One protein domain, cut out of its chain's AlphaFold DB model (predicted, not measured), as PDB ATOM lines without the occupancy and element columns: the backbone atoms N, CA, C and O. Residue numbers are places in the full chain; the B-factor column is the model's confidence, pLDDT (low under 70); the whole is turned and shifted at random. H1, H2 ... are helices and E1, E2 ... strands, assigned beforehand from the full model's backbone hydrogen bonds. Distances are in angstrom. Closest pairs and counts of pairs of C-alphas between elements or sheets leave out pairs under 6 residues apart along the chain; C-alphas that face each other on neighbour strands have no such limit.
ATOM      1  N   ASN A   7     -35.800  17.330 -44.290       96.94
ATOM      2  CA  ASN A   7     -35.841  18.671 -43.724       96.94
ATOM      3  C   ASN A   7     -34.479  19.042 -43.132       96.94
ATOM      4  O   ASN A   7     -33.720  18.183 -42.684       96.94
ATOM      5  N   VAL A   8     -34.197  20.341 -43.081       96.94
ATOM      6  CA  VAL A   8     -33.043  20.902 -42.382       96.94
ATOM      7  C   VAL A   8     -33.498  22.052 -41.501       96.94
ATOM      8  O   VAL A   8     -34.164  22.975 -41.973       96.94
ATOM      9  N   VAL A   9     -33.090  22.007 -40.237       96.19
ATOM     10  CA  VAL A   9     -33.268  23.078 -39.259       96.19
ATOM     11  C   VAL A   9     -31.910  23.720 -39.009       96.19
ATOM     12  O   VAL A   9     -30.996  23.071 -38.503       96.19
ATOM     13  N   ALA A  10     -31.757  24.990 -39.381       93.56
ATOM     14  CA  ALA A  10     -30.512  25.726 -39.194       93.56
ATOM     15  C   ALA A  10     -30.779  27.214 -38.940       93.56
ATOM     16  O   ALA A  10     -31.542  27.854 -39.663       93.56
ATOM     17  N   LYS A  11     -30.085  27.794 -37.953       84.88
ATOM     18  CA  LYS A  11     -30.205  29.229 -37.625       84.88
ATOM     19  C   LYS A  11     -29.597  30.156 -38.681       84.88
ATOM     20  O   LYS A  11     -30.005  31.311 -38.789       84.88
ATOM     21  N   SER A  12     -28.580  29.685 -39.402       76.56
ATOM     22  CA  SER A  12     -27.801  30.483 -40.356       76.56
ATOM     23  C   SER A  12     -28.243  30.253 -41.809       76.56
ATOM     24  O   SER A  12     -29.308  29.695 -42.069       76.56
ATOM     25  N   SER A  13     -27.468  30.769 -42.767       69.88
ATOM     26  CA  SER A  13     -27.785  30.731 -44.194       69.88
ATOM     27  C   SER A  13     -28.018  29.309 -44.717       69.88
ATOM     28  O   SER A  13     -27.493  28.323 -44.200       69.88
ATOM     29  N   ARG A  14     -28.823  29.211 -45.784       79.44
ATOM     30  CA  ARG A  14     -29.132  27.938 -46.443       79.44
ATOM     31  C   ARG A  14     -27.850  27.244 -46.890       79.44
ATOM     32  O   ARG A  14     -27.016  27.841 -47.570       79.44
ATOM     33  N   ILE A  15     -27.743  25.969 -46.551       82.81
ATOM     34  CA  ILE A  15     -26.637  25.112 -46.966       82.81
ATOM     35  C   ILE A  15     -26.980  24.495 -48.326       82.81
ATOM     36  O   ILE A  15     -28.145  24.357 -48.705       82.81
ATOM     37  N   LYS A  16     -25.963  24.149 -49.111       82.75
ATOM     38  CA  LYS A  16     -26.165  23.367 -50.328       82.75
ATOM     39  C   LYS A  16     -25.940  21.898 -49.996       82.75
ATOM     40  O   LYS A  16     -24.830  21.524 -49.633       82.75
ATOM     41  N   LEU A  17     -26.994  21.101 -50.118       88.88
ATOM     42  CA  LEU A  17     -26.945  19.649 -49.977       88.88
ATOM     43  C   LEU A  17     -27.037  18.995 -51.354       88.88
ATOM     44  O   LEU A  17     -27.588  19.580 -52.289       88.88
ATOM     45  N   ASP A  18     -26.507  17.777 -51.461       88.12
ATOM     46  CA  ASP A  18     -26.586  16.964 -52.681       88.12
ATOM     47  C   ASP A  18     -28.000  16.368 -52.891       88.12
ATOM     48  O   ASP A  18     -28.291  15.810 -53.947       88.12
ATOM     49  N   ILE A  19     -28.892  16.530 -51.905       92.50
ATOM     50  CA  ILE A  19     -30.309  16.152 -51.939       92.50
ATOM     51  C   ILE A  19     -31.211  17.387 -51.819       92.50
ATOM     52  O   ILE A  19     -30.837  18.405 -51.229       92.50
ATOM     53  N   LYS A  20     -32.435  17.298 -52.348       92.75
ATOM     54  CA  LYS A  20     -33.433  18.357 -52.174       92.75
ATOM     55  C   LYS A  20     -34.011  18.307 -50.763       92.75
ATOM     56  O   LYS A  20     -34.510  17.267 -50.344       92.75
ATOM     57  N   VAL A  21     -34.022  19.440 -50.066       94.50
ATOM     58  CA  VAL A  21     -34.549  19.537 -48.698       94.50
ATOM     59  C   VAL A  21     -35.478  20.730 -48.520       94.50
ATOM     60  O   VAL A  21     -35.394  21.717 -49.258       94.50
ATOM     61  N   ASN A  22     -36.330  20.654 -47.503       94.81
ATOM     62  CA  ASN A  22     -37.013  21.819 -46.955       94.81
ATOM     63  C   ASN A  22     -36.129  22.472 -45.887       94.81
ATOM     64  O   ASN A  22     -35.522  21.774 -45.081       94.81
ATOM     65  N   TYR A  23     -36.075  23.803 -45.867       95.00
ATOM     66  CA  TYR A  23     -35.290  24.561 -44.892       95.00
ATOM     67  C   TYR A  23     -36.195  25.299 -43.914       95.00
ATOM     68  O   TYR A  23     -37.102  26.016 -44.340       95.00
ATOM     69  N   TYR A  24     -35.867  25.182 -42.632       94.62
ATOM     70  CA  TYR A  24     -36.549  25.823 -41.515       94.62
ATOM     71  C   TYR A  24     -35.527  26.492 -40.598       94.62
ATOM     72  O   TYR A  24     -34.383  26.036 -40.495       94.62
ATOM     73  N   LYS A  25     -35.924  27.580 -39.933       92.00
ATOM     74  CA  LYS A  25     -35.062  28.228 -38.933       92.00
ATOM     75  C   LYS A  25     -35.156  27.526 -37.585       92.00
ATOM     76  O   LYS A  25     -34.158  27.447 -36.872       92.00
ATOM     77  N   HIS A  26     -36.343  27.008 -37.280       92.69
ATOM     78  CA  HIS A  26     -36.678  26.387 -36.006       92.69
ATOM     79  C   HIS A  26     -37.407  25.063 -36.219       92.69
ATOM     80  O   HIS A  26     -38.138  24.893 -37.196       92.69
ATOM     81  N   MET A  27     -37.229  24.127 -35.286       93.88
ATOM     82  CA  MET A  27     -37.848  22.799 -35.363       93.88
ATOM     83  C   MET A  27     -39.386  22.859 -35.355       93.88
ATOM     84  O   MET A  27     -40.054  22.052 -35.998       93.88
ATOM     85  N   GLU A  28     -39.958  23.851 -34.676       92.88
ATOM     86  CA  GLU A  28     -41.406  24.084 -34.589       92.88
ATOM     87  C   GLU A  28     -42.046  24.424 -35.945       92.88
ATOM     88  O   GLU A  28     -43.231  24.174 -36.155       92.88
ATOM     89  N   GLU A  29     -41.266  24.953 -36.892       94.31
ATOM     90  CA  GLU A  29     -41.740  25.330 -38.228       94.31
ATOM     91  C   GLU A  29     -41.841  24.126 -39.184       94.31
ATOM     92  O   GLU A  29     -42.411  24.246 -40.277       94.31
ATOM     93  N   VAL A  30     -41.276  22.973 -38.804       95.06
ATOM     94  CA  VAL A  30     -41.227  21.772 -39.643       95.06
ATOM     95  C   VAL A  30     -42.640  21.238 -39.868       95.06
ATOM     96  O   VAL A  30     -43.294  20.726 -38.958       95.06
ATOM     97  N   LYS A  31     -43.103  21.336 -41.119       92.94
ATOM     98  CA  LYS A  31     -44.467  20.947 -41.514       92.94
ATOM     99  C   LYS A  31     -44.620  19.444 -41.712       92.94
ATOM    100  O   LYS A  31     -45.606  18.866 -41.271       92.94
ATOM    101  N   ASP A  32     -43.659  18.825 -42.393       92.50
ATOM    102  CA  ASP A  32     -43.694  17.400 -42.715       92.50
ATOM    103  C   ASP A  32     -42.688  16.635 -41.856       92.50
ATOM    104  O   ASP A  32     -41.513  16.521 -42.200       92.50
ATOM    105  N   LYS A  33     -43.161  16.110 -40.723       90.94
ATOM    106  CA  LYS A  33     -42.345  15.325 -39.782       90.94
ATOM    107  C   LYS A  33     -42.121  13.875 -40.234       90.94
ATOM    108  O   LYS A  33     -41.376  13.151 -39.580       90.94
ATOM    109  N   SER A  34     -42.746  13.441 -41.334       92.00
ATOM    110  CA  SER A  34     -42.484  12.113 -41.905       92.00
ATOM    111  C   SER A  34     -41.127  12.047 -42.609       92.00
ATOM    112  O   SER A  34     -40.544  10.972 -42.737       92.00
ATOM    113  N   LEU A  35     -40.588  13.202 -43.014       94.94
ATOM    114  CA  LEU A  35     -39.268  13.301 -43.618       94.94
ATOM    115  C   LEU A  35     -38.158  13.351 -42.554       94.94
ATOM    116  O   LEU A  35     -38.307  14.047 -41.542       94.94
ATOM    117  N   PRO A  36     -37.021  12.679 -42.807       96.50
ATOM    118  CA  PRO A  36     -35.856  12.753 -41.935       96.50
ATOM    119  C   PRO A  36     -35.394  14.201 -41.799       96.50
ATOM    120  O   PRO A  36     -35.316  14.936 -42.788       96.50
ATOM    121  N   THR A  37     -35.110  14.626 -40.570       97.56
ATOM    122  CA  THR A  37     -34.792  16.028 -40.271       97.56
ATOM    123  C   THR A  37     -33.392  16.156 -39.690       97.56
ATOM    124  O   THR A  37     -33.096  15.559 -38.660       97.56
ATOM    125  N   LEU A  38     -32.543  16.960 -40.332       97.62
ATOM    126  CA  LEU A  38     -31.213  17.302 -39.834       97.62
ATOM    127  C   LEU A  38     -31.242  18.636 -39.086       97.62
ATOM    128  O   LEU A  38     -31.577  19.672 -39.661       97.62
ATOM    129  N   ILE A  39     -30.832  18.625 -37.823       96.81
ATOM    130  CA  ILE A  39     -30.692  19.813 -36.983       96.81
ATOM    131  C   ILE A  39     -29.222  20.236 -36.953       96.81
ATOM    132  O   ILE A  39     -28.341  19.458 -36.596       96.81
ATOM    133  N   ILE A  40     -28.943  21.485 -37.318       95.94
ATOM    134  CA  ILE A  40     -27.580  22.012 -37.400       95.94
ATOM    135  C   ILE A  40     -27.351  23.007 -36.270       95.94
ATOM    136  O   ILE A  40     -27.965  24.077 -36.220       95.94
ATOM    137  N   GLY A  41     -26.407  22.668 -35.397       95.00
ATOM    138  CA  GLY A  41     -26.020  23.463 -34.242       95.00
ATOM    139  C   GLY A  41     -26.370  22.774 -32.929       95.00
ATOM    140  O   GLY A  41     -27.514  22.370 -32.700       95.00
ATOM    141  N   LEU A  42     -25.393  22.704 -32.022       95.00
ATOM    142  CA  LEU A  42     -25.523  21.961 -30.765       95.00
ATOM    143  C   LEU A  42     -26.671  22.483 -29.890       95.00
ATOM    144  O   LEU A  42     -27.411  21.709 -29.287       95.00
ATOM    145  N   GLN A  43     -26.824  23.806 -29.809       93.88
ATOM    146  CA  GLN A  43     -27.872  24.414 -28.987       93.88
ATOM    147  C   GLN A  43     -29.284  24.084 -29.475       93.88
ATOM    148  O   GLN A  43     -30.182  23.942 -28.653       93.88
ATOM    149  N   GLU A  44     -29.497  24.010 -30.790       94.38
ATOM    150  CA  GLU A  44     -30.818  23.708 -31.351       94.38
ATOM    151  C   GLU A  44     -31.149  22.224 -31.170       94.38
ATOM    152  O   GLU A  44     -32.265  21.883 -30.777       94.38
ATOM    153  N   ALA A  45     -30.150  21.357 -31.366       96.00
ATOM    154  CA  ALA A  45     -30.261  19.918 -31.157       96.00
ATOM    155  C   ALA A  45     -30.671  19.587 -29.713       96.00
ATOM    156  O   ALA A  45     -31.669  18.904 -29.503       96.00
ATOM    157  N   LYS A  46     -29.990  20.179 -28.720       96.56
ATOM    158  CA  LYS A  46     -30.311  20.018 -27.289       96.56
ATOM    159  C   LYS A  46     -31.740  20.411 -26.913       96.56
ATOM    160  O   LYS A  46     -32.272  19.889 -25.944       96.56
ATOM    161  N   LYS A  47     -32.328  21.377 -27.621       95.38
ATOM    162  CA  LYS A  47     -33.695  21.849 -27.354       95.38
ATOM    163  C   LYS A  47     -34.754  20.978 -28.018       95.38
ATOM    164  O   LYS A  47     -35.868  20.897 -27.519       95.38
ATOM    165  N   SER A  48     -34.412  20.403 -29.165       94.75
ATOM    166  CA  SER A  48     -35.372  19.784 -30.079       94.75
ATOM    167  C   SER A  48     -35.433  18.263 -29.960       94.75
ATOM    168  O   SER A  48     -36.420  17.671 -30.383       94.75
ATOM    169  N   ILE A  49     -34.382  17.633 -29.429       96.38
ATOM    170  CA  ILE A  49     -34.260  16.179 -29.309       96.38
ATOM    171  C   ILE A  49     -34.511  15.764 -27.860       96.38
ATOM    172  O   ILE A  49     -33.828  16.236 -26.948       96.38
ATOM    173  N   SER A  50     -35.452  14.844 -27.656       95.50
ATOM    174  CA  SER A  50     -35.652  14.194 -26.356       95.50
ATOM    175  C   SER A  50     -34.482  13.262 -26.037       95.50
ATOM    176  O   SER A  50     -34.024  12.547 -26.931       95.50
ATOM    177  N   ASP A  51     -34.037  13.254 -24.777       94.44
ATOM    178  CA  ASP A  51     -32.924  12.429 -24.275       94.44
ATOM    179  C   ASP A  51     -31.604  12.644 -25.036       94.44
ATOM    180  O   ASP A  51     -30.885  11.707 -25.379       94.44
ATOM    181  N   PHE A  52     -31.295  13.910 -25.331       97.31
ATOM    182  CA  PHE A  52     -30.122  14.282 -26.112       97.31
ATOM    183  C   PHE A  52     -28.792  13.851 -25.464       97.31
ATOM    184  O   PHE A  52     -28.414  14.330 -24.393       97.31
ATOM    185  N   ASP A  53     -28.027  13.057 -26.209       95.50
ATOM    186  CA  ASP A  53     -26.620  12.730 -26.005       95.50
ATOM    187  C   ASP A  53     -25.769  13.293 -27.162       95.50
ATOM    188  O   ASP A  53     -26.041  13.085 -28.348       95.50
ATOM    189  N   ILE A  54     -24.692  13.998 -26.814       94.31
ATOM    190  CA  ILE A  54     -23.758  14.602 -27.770       94.31
ATOM    191  C   ILE A  54     -22.955  13.566 -28.579       94.31
ATOM    192  O   ILE A  54     -22.401  13.898 -29.627       94.31
ATOM    193  N   LEU A  55     -22.859  12.323 -28.109       93.31
ATOM    194  CA  LEU A  55     -22.164  11.246 -28.816       93.31
ATOM    195  C   LEU A  55     -23.071  10.533 -29.828       93.31
ATOM    196  O   LEU A  55     -22.576   9.867 -30.734       93.31
ATOM    197  N   ILE A  56     -24.392  10.698 -29.709       94.69
ATOM    198  CA  ILE A  56     -25.386  10.063 -30.576       94.69
ATOM    199  C   ILE A  56     -25.839  11.068 -31.631       94.69
ATOM    200  O   ILE A  56     -26.422  12.095 -31.300       94.69
ATOM    201  N   LYS A  57     -25.598  10.771 -32.911       94.19
ATOM    202  CA  LYS A  57     -25.937  11.661 -34.042       94.19
ATOM    203  C   LYS A  57     -27.308  11.401 -34.664       94.19
ATOM    204  O   LYS A  57     -27.870  12.299 -35.286       94.19
ATOM    205  N   GLU A  58     -27.847  10.199 -34.480       95.62
ATOM    206  CA  GLU A  58     -29.098   9.728 -35.080       95.62
ATOM    207  C   GLU A  58     -30.082   9.270 -33.998       95.62
ATOM    208  O   GLU A  58     -29.756   8.427 -33.166       95.62
ATOM    209  N   TYR A  59     -31.309   9.783 -34.060       95.94
ATOM    210  CA  TYR A  59     -32.414   9.475 -33.155       95.94
ATOM    211  C   TYR A  59     -33.571   8.899 -33.973       95.94
ATOM    212  O   TYR A  59     -34.511   9.600 -34.355       95.94
ATOM    213  N   GLN A  60     -33.487   7.599 -34.266       91.00
ATOM    214  CA  GLN A  60     -34.386   6.905 -35.200       91.00
ATOM    215  C   GLN A  60     -35.863   7.004 -34.818       91.00
ATOM    216  O   GLN A  60     -36.701   7.257 -35.679       91.00
ATOM    217  N   SER A  61     -36.184   6.858 -33.530       92.69
ATOM    218  CA  SER A  61     -37.562   6.945 -33.026       92.69
ATOM    219  C   SER A  61     -38.198   8.321 -33.243       92.69
ATOM    220  O   SER A  61     -39.421   8.425 -33.299       92.69
ATOM    221  N   GLN A  62     -37.378   9.364 -33.389       94.38
ATOM    222  CA  GLN A  62     -37.809  10.743 -33.615       94.38
ATOM    223  C   GLN A  62     -37.646  11.171 -35.084       94.38
ATOM    224  O   GLN A  62     -38.094  12.255 -35.449       94.38
ATOM    225  N   ASN A  63     -37.025  10.338 -35.932       94.81
ATOM    226  CA  ASN A  63     -36.635  10.679 -37.305       94.81
ATOM    227  C   ASN A  63     -35.732  11.934 -37.374       94.81
ATOM    228  O   ASN A  63     -35.818  12.745 -38.305       94.81
ATOM    229  N   LEU A  64     -34.888  12.103 -36.349       97.00
ATOM    230  CA  LEU A  64     -34.008  13.253 -36.168       97.00
ATOM    231  C   LEU A  64     -32.543  12.855 -36.305       97.00
ATOM    232  O   LEU A  64     -32.100  11.830 -35.793       97.00
ATOM    233  N   TRP A  65     -31.784  13.734 -36.940       97.25
ATOM    234  CA  TRP A  65     -30.331  13.741 -36.953       97.25
ATOM    235  C   TRP A  65     -29.857  15.099 -36.483       97.25
ATOM    236  O   TRP A  65     -30.565  16.100 -36.629       97.25
ATOM    237  N   TRP A  66     -28.637  15.164 -35.973       96.88
ATOM    238  CA  TRP A  66     -28.027  16.453 -35.706       96.88
ATOM    239  C   TRP A  66     -26.540  16.465 -36.006       96.88
ATOM    240  O   TRP A  66     -25.863  15.439 -35.990       96.88
ATOM    241  N   THR A  67     -26.030  17.664 -36.248       96.44
ATOM    242  CA  THR A  67     -24.600  17.913 -36.370       96.44
ATOM    243  C   THR A  67     -24.230  19.260 -35.763       96.44
ATOM    244  O   THR A  67     -25.081  20.117 -35.498       96.44
ATOM    245  N   PHE A  68     -22.936  19.450 -35.528       95.06
ATOM    246  CA  PHE A  68     -22.386  20.748 -35.178       95.06
ATOM    247  C   PHE A  68     -22.558  21.718 -36.342       95.06
ATOM    248  O   PHE A  68     -22.564  21.340 -37.503       95.06
ATOM    249  N   SER A  69     -22.658  23.005 -36.055       93.56
ATOM    250  CA  SER A  69     -22.455  24.025 -37.075       93.56
ATOM    251  C   SER A  69     -20.994  24.037 -37.535       93.56
ATOM    252  O   SER A  69     -20.078  23.659 -36.799       93.56
ATOM    253  N   LYS A  70     -20.756  24.563 -38.740       91.19
ATOM    254  CA  LYS A  70     -19.407  24.692 -39.311       91.19
ATOM    255  C   LYS A  70     -18.419  25.424 -38.389       91.19
ATOM    256  O   LYS A  70     -17.231  25.121 -38.412       91.19
ATOM    257  N   THR A  71     -18.899  26.391 -37.604       90.81
ATOM    258  CA  THR A  71     -18.093  27.166 -36.645       90.81
ATOM    259  C   THR A  71     -17.867  26.448 -35.320       90.81
ATOM    260  O   THR A  71     -16.889  26.742 -34.648       90.81
ATOM    261  N   GLU A  72     -18.760  25.535 -34.929       90.81
ATOM    262  CA  GLU A  72     -18.585  24.726 -33.718       90.81
ATOM    263  C   GLU A  72     -17.544  23.628 -33.960       90.81
ATOM    264  O   GLU A  72     -16.583  23.532 -33.202       90.81
ATOM    265  N   ARG A  73     -17.714  22.827 -35.024       89.75
ATOM    266  CA  ARG A  73     -16.762  21.783 -35.443       89.75
ATOM    267  C   ARG A  73     -16.856  21.517 -36.944       89.75
ATOM    268  O   ARG A  73     -17.744  20.812 -37.408       89.75
ATOM    269  N   GLY A  74     -15.923  22.086 -37.705       86.50
ATOM    270  CA  GLY A  74     -15.971  22.071 -39.170       86.50
ATOM    271  C   GLY A  74     -15.822  20.693 -39.823       86.50
ATOM    272  O   GLY A  74     -16.480  20.462 -40.834       86.50
ATOM    273  N   VAL A  75     -14.985  19.807 -39.266       88.00
ATOM    274  CA  VAL A  75     -14.764  18.444 -39.793       88.00
ATOM    275  C   VAL A  75     -16.006  17.585 -39.554       88.00
ATOM    276  O   VAL A  75     -16.651  17.200 -40.524       88.00
ATOM    277  N   ASP A  76     -16.420  17.432 -38.289       89.44
ATOM    278  CA  ASP A  76     -17.642  16.707 -37.901       89.44
ATOM    279  C   ASP A  76     -18.868  17.184 -38.702       89.44
ATOM    280  O   ASP A  76     -19.657  16.378 -39.180       89.44
ATOM    281  N   TYR A  77     -19.006  18.498 -38.915       92.25
ATOM    282  CA  TYR A  77     -20.082  19.067 -39.729       92.25
ATOM    283  C   TYR A  77     -20.116  18.525 -41.164       92.25
ATOM    284  O   TYR A  77     -21.192  18.262 -41.695       92.25
ATOM    285  N   GLN A  78     -18.965  18.411 -41.830       90.69
ATOM    286  CA  GLN A  78     -18.925  17.960 -43.222       90.69
ATOM    287  C   GLN A  78     -19.222  16.467 -43.336       90.69
ATOM    288  O   GLN A  78     -20.014  16.082 -44.201       90.69
ATOM    289  N   ASP A  79     -18.632  15.663 -42.456       93.06
ATOM    290  CA  ASP A  79     -18.797  14.210 -42.461       93.06
ATOM    291  C   ASP A  79     -20.242  13.829 -42.100       93.06
ATOM    292  O   ASP A  79     -20.904  13.132 -42.871       93.06
ATOM    293  N   ASP A  80     -20.801  14.416 -41.033       94.69
ATOM    294  CA  ASP A  80     -22.186  14.176 -40.605       94.69
ATOM    295  C   ASP A  80     -23.206  14.556 -41.703       94.69
ATOM    296  O   ASP A  80     -24.233  13.898 -41.874       94.69
ATOM    297  N   ILE A  81     -22.949  15.626 -42.471       93.94
ATOM    298  CA  ILE A  81     -23.811  16.054 -43.588       93.94
ATOM    299  C   ILE A  81     -23.814  15.013 -44.715       93.94
ATOM    300  O   ILE A  81     -24.872  14.726 -45.293       93.94
ATOM    301  N   ILE A  82     -22.641  14.471 -45.053       93.19
ATOM    302  CA  ILE A  82     -22.499  13.433 -46.079       93.19
ATOM    303  C   ILE A  82     -23.214  12.162 -45.620       93.19
ATOM    304  O   ILE A  82     -24.000  11.595 -46.384       93.19
ATOM    305  N   ASP A  83     -23.005  11.763 -44.369       94.19
ATOM    306  CA  ASP A  83     -23.621  10.579 -43.779       94.19
ATOM    307  C   ASP A  83     -25.141  10.699 -43.714       94.19
ATOM    308  O   ASP A  83     -25.851   9.777 -44.128       94.19
ATOM    309  N   PHE A  84     -25.657  11.864 -43.315       95.88
ATOM    310  CA  PHE A  84     -27.085  12.155 -43.363       95.88
ATOM    311  C   PHE A  84     -27.641  11.989 -44.781       95.88
ATOM    312  O   PHE A  84     -28.611  11.258 -44.983       95.88
ATOM    313  N   CYS A  85     -27.012  12.609 -45.787       95.00
ATOM    314  CA  CYS A  85     -27.465  12.494 -47.176       95.00
ATOM    315  C   CYS A  85     -27.469  11.036 -47.650       95.00
ATOM    316  O   CYS A  85     -28.458  10.579 -48.226       95.00
ATOM    317  N   ASN A  86     -26.395  10.291 -47.378       93.88
ATOM    318  CA  ASN A  86     -26.297   8.878 -47.733       93.88
ATOM    319  C   ASN A  86     -27.392   8.050 -47.057       93.88
ATOM    320  O   ASN A  86     -28.012   7.204 -47.702       93.88
ATOM    321  N   LYS A  87     -27.677   8.317 -45.780       93.50
ATOM    322  CA  LYS A  87     -28.723   7.625 -45.027       93.50
ATOM    323  C   LYS A  87     -30.112   7.900 -45.599       93.50
ATOM    324  O   LYS A  87     -30.872   6.955 -45.791       93.50
ATOM    325  N   VAL A  88     -30.419   9.150 -45.955       95.31
ATOM    326  CA  VAL A  88     -31.689   9.521 -46.606       95.31
ATOM    327  C   VAL A  88     -31.872   8.774 -47.929       95.31
ATOM    328  O   VAL A  88     -32.928   8.184 -48.159       95.31
ATOM    329  N   ILE A  89     -30.841   8.745 -48.782       94.94
ATOM    330  CA  ILE A  89     -30.875   7.996 -50.048       94.94
ATOM    331  C   ILE A  89     -31.103   6.505 -49.795       94.94
ATOM    332  O   ILE A  89     -31.983   5.910 -50.416       94.94
ATOM    333  N   ASN A  90     -30.344   5.919 -48.868       92.75
ATOM    334  CA  ASN A  90     -30.434   4.502 -48.533       92.75
ATOM    335  C   ASN A  90     -31.819   4.126 -47.998       92.75
ATOM    336  O   ASN A  90     -32.371   3.113 -48.414       92.75
ATOM    337  N   ASN A  91     -32.415   4.952 -47.138       92.00
ATOM    338  CA  ASN A  91     -33.764   4.716 -46.631       92.00
ATOM    339  C   ASN A  91     -34.787   4.672 -47.777       92.00
ATOM    340  O   ASN A  91     -35.562   3.725 -47.864       92.00
ATOM    341  N   ILE A  92     -34.724   5.628 -48.711       92.88
ATOM    342  CA  ILE A  92     -35.638   5.687 -49.864       92.88
ATOM    343  C   ILE A  92     -35.527   4.439 -50.746       92.88
ATOM    344  O   ILE A  92     -36.545   3.892 -51.170       92.88
ATOM    345  N   VAL A  93     -34.310   3.976 -51.043       93.19
ATOM    346  CA  VAL A  93     -34.131   2.800 -51.912       93.19
ATOM    347  C   VAL A  93     -34.451   1.491 -51.192       93.19
ATOM    348  O   VAL A  93     -34.988   0.581 -51.817       93.19
ATOM    349  N   ASN A  94     -34.196   1.407 -49.883       91.56
ATOM    350  CA  ASN A  94     -34.475   0.217 -49.076       91.56
ATOM    351  C   ASN A  94     -35.974   0.005 -48.821       91.56
ATOM    352  O   ASN A  94     -36.394  -1.120 -48.562       91.56
ATOM    353  N   GLU A  95     -36.800   1.047 -48.946       91.75
ATOM    354  CA  GLU A  95     -38.259   0.901 -48.962       91.75
ATOM    355  C   GLU A  95     -38.784   0.164 -50.202       91.75
ATOM    356  O   GLU A  95     -39.951  -0.238 -50.231       91.75
TER     357      GLU A  95
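What this domain is: This is residues 7 to 95 of the 204 residues of an uncharacterized protein of Prevotella sp. CAG:1092 (UniProt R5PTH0). Picture a small twisted sheet of four short parallel strands between two helices: long H2 runs along one face, over edge strand E4, and short H1 covers part of the other face. Loops make much of the rest. Along the printed part's 89 residues come E1, E2, E3, H1, E4 and H2; the sheet's order is E2, E1, E3, E4. The class is mixed, helices and strands, with 44 residues in named elements, under half. The whole is compact, with a radius of gyration of the C-alphas of 12.0 A, and spans 34 by 25 by 25 A.

Where its parts are: Find C-alpha 7 at (-35.841, 18.671, -43.724), where E1, residues 7 to 10, begins. Next come E2, residues 21 to 24, E3, 37 to 40, H1, 42 to 48, and E4, 64 to 67. H2, residues 74 to 94, runs 30.3 A to C-alpha 94 at (-34.475, 0.217, -49.076).

How they stand to each other: The sheet is only just strongly twisted, its C-alphas up to 4.1 A off the best plane. Look for N 8 and O 22, 2.8 A, between E2 and E1; N 9 and O 38, 2.8 A, between E1 and E3; and N 39 and O 65, 2.8 A, between E3 and E4. E3, H1 and E4 form a strand-helix-strand unit, two parallel neighbours with a helix between, its crossover right-handed. H2 is on the sheet at a height of 9.3 A, over E4; their closest C-alphas, of Thr 67 and Tyr 77, are 5.7 A apart. H1 is on the opposite face at a height of 8.4 A; its closest C-alpha pair with E4 is Ala 45 and Trp 66, 6.1 A. In H1 and H2 every O i to N i+4 pair is within hydrogen-bond range.

The domain as a whole: The farthest C-alphas, of Thr 71 and Glu 95, are 35.3 A apart. The printed part has no cut; the links E2 to E3 and H1 to E4 are long. Confidence is under 70 at residue 13.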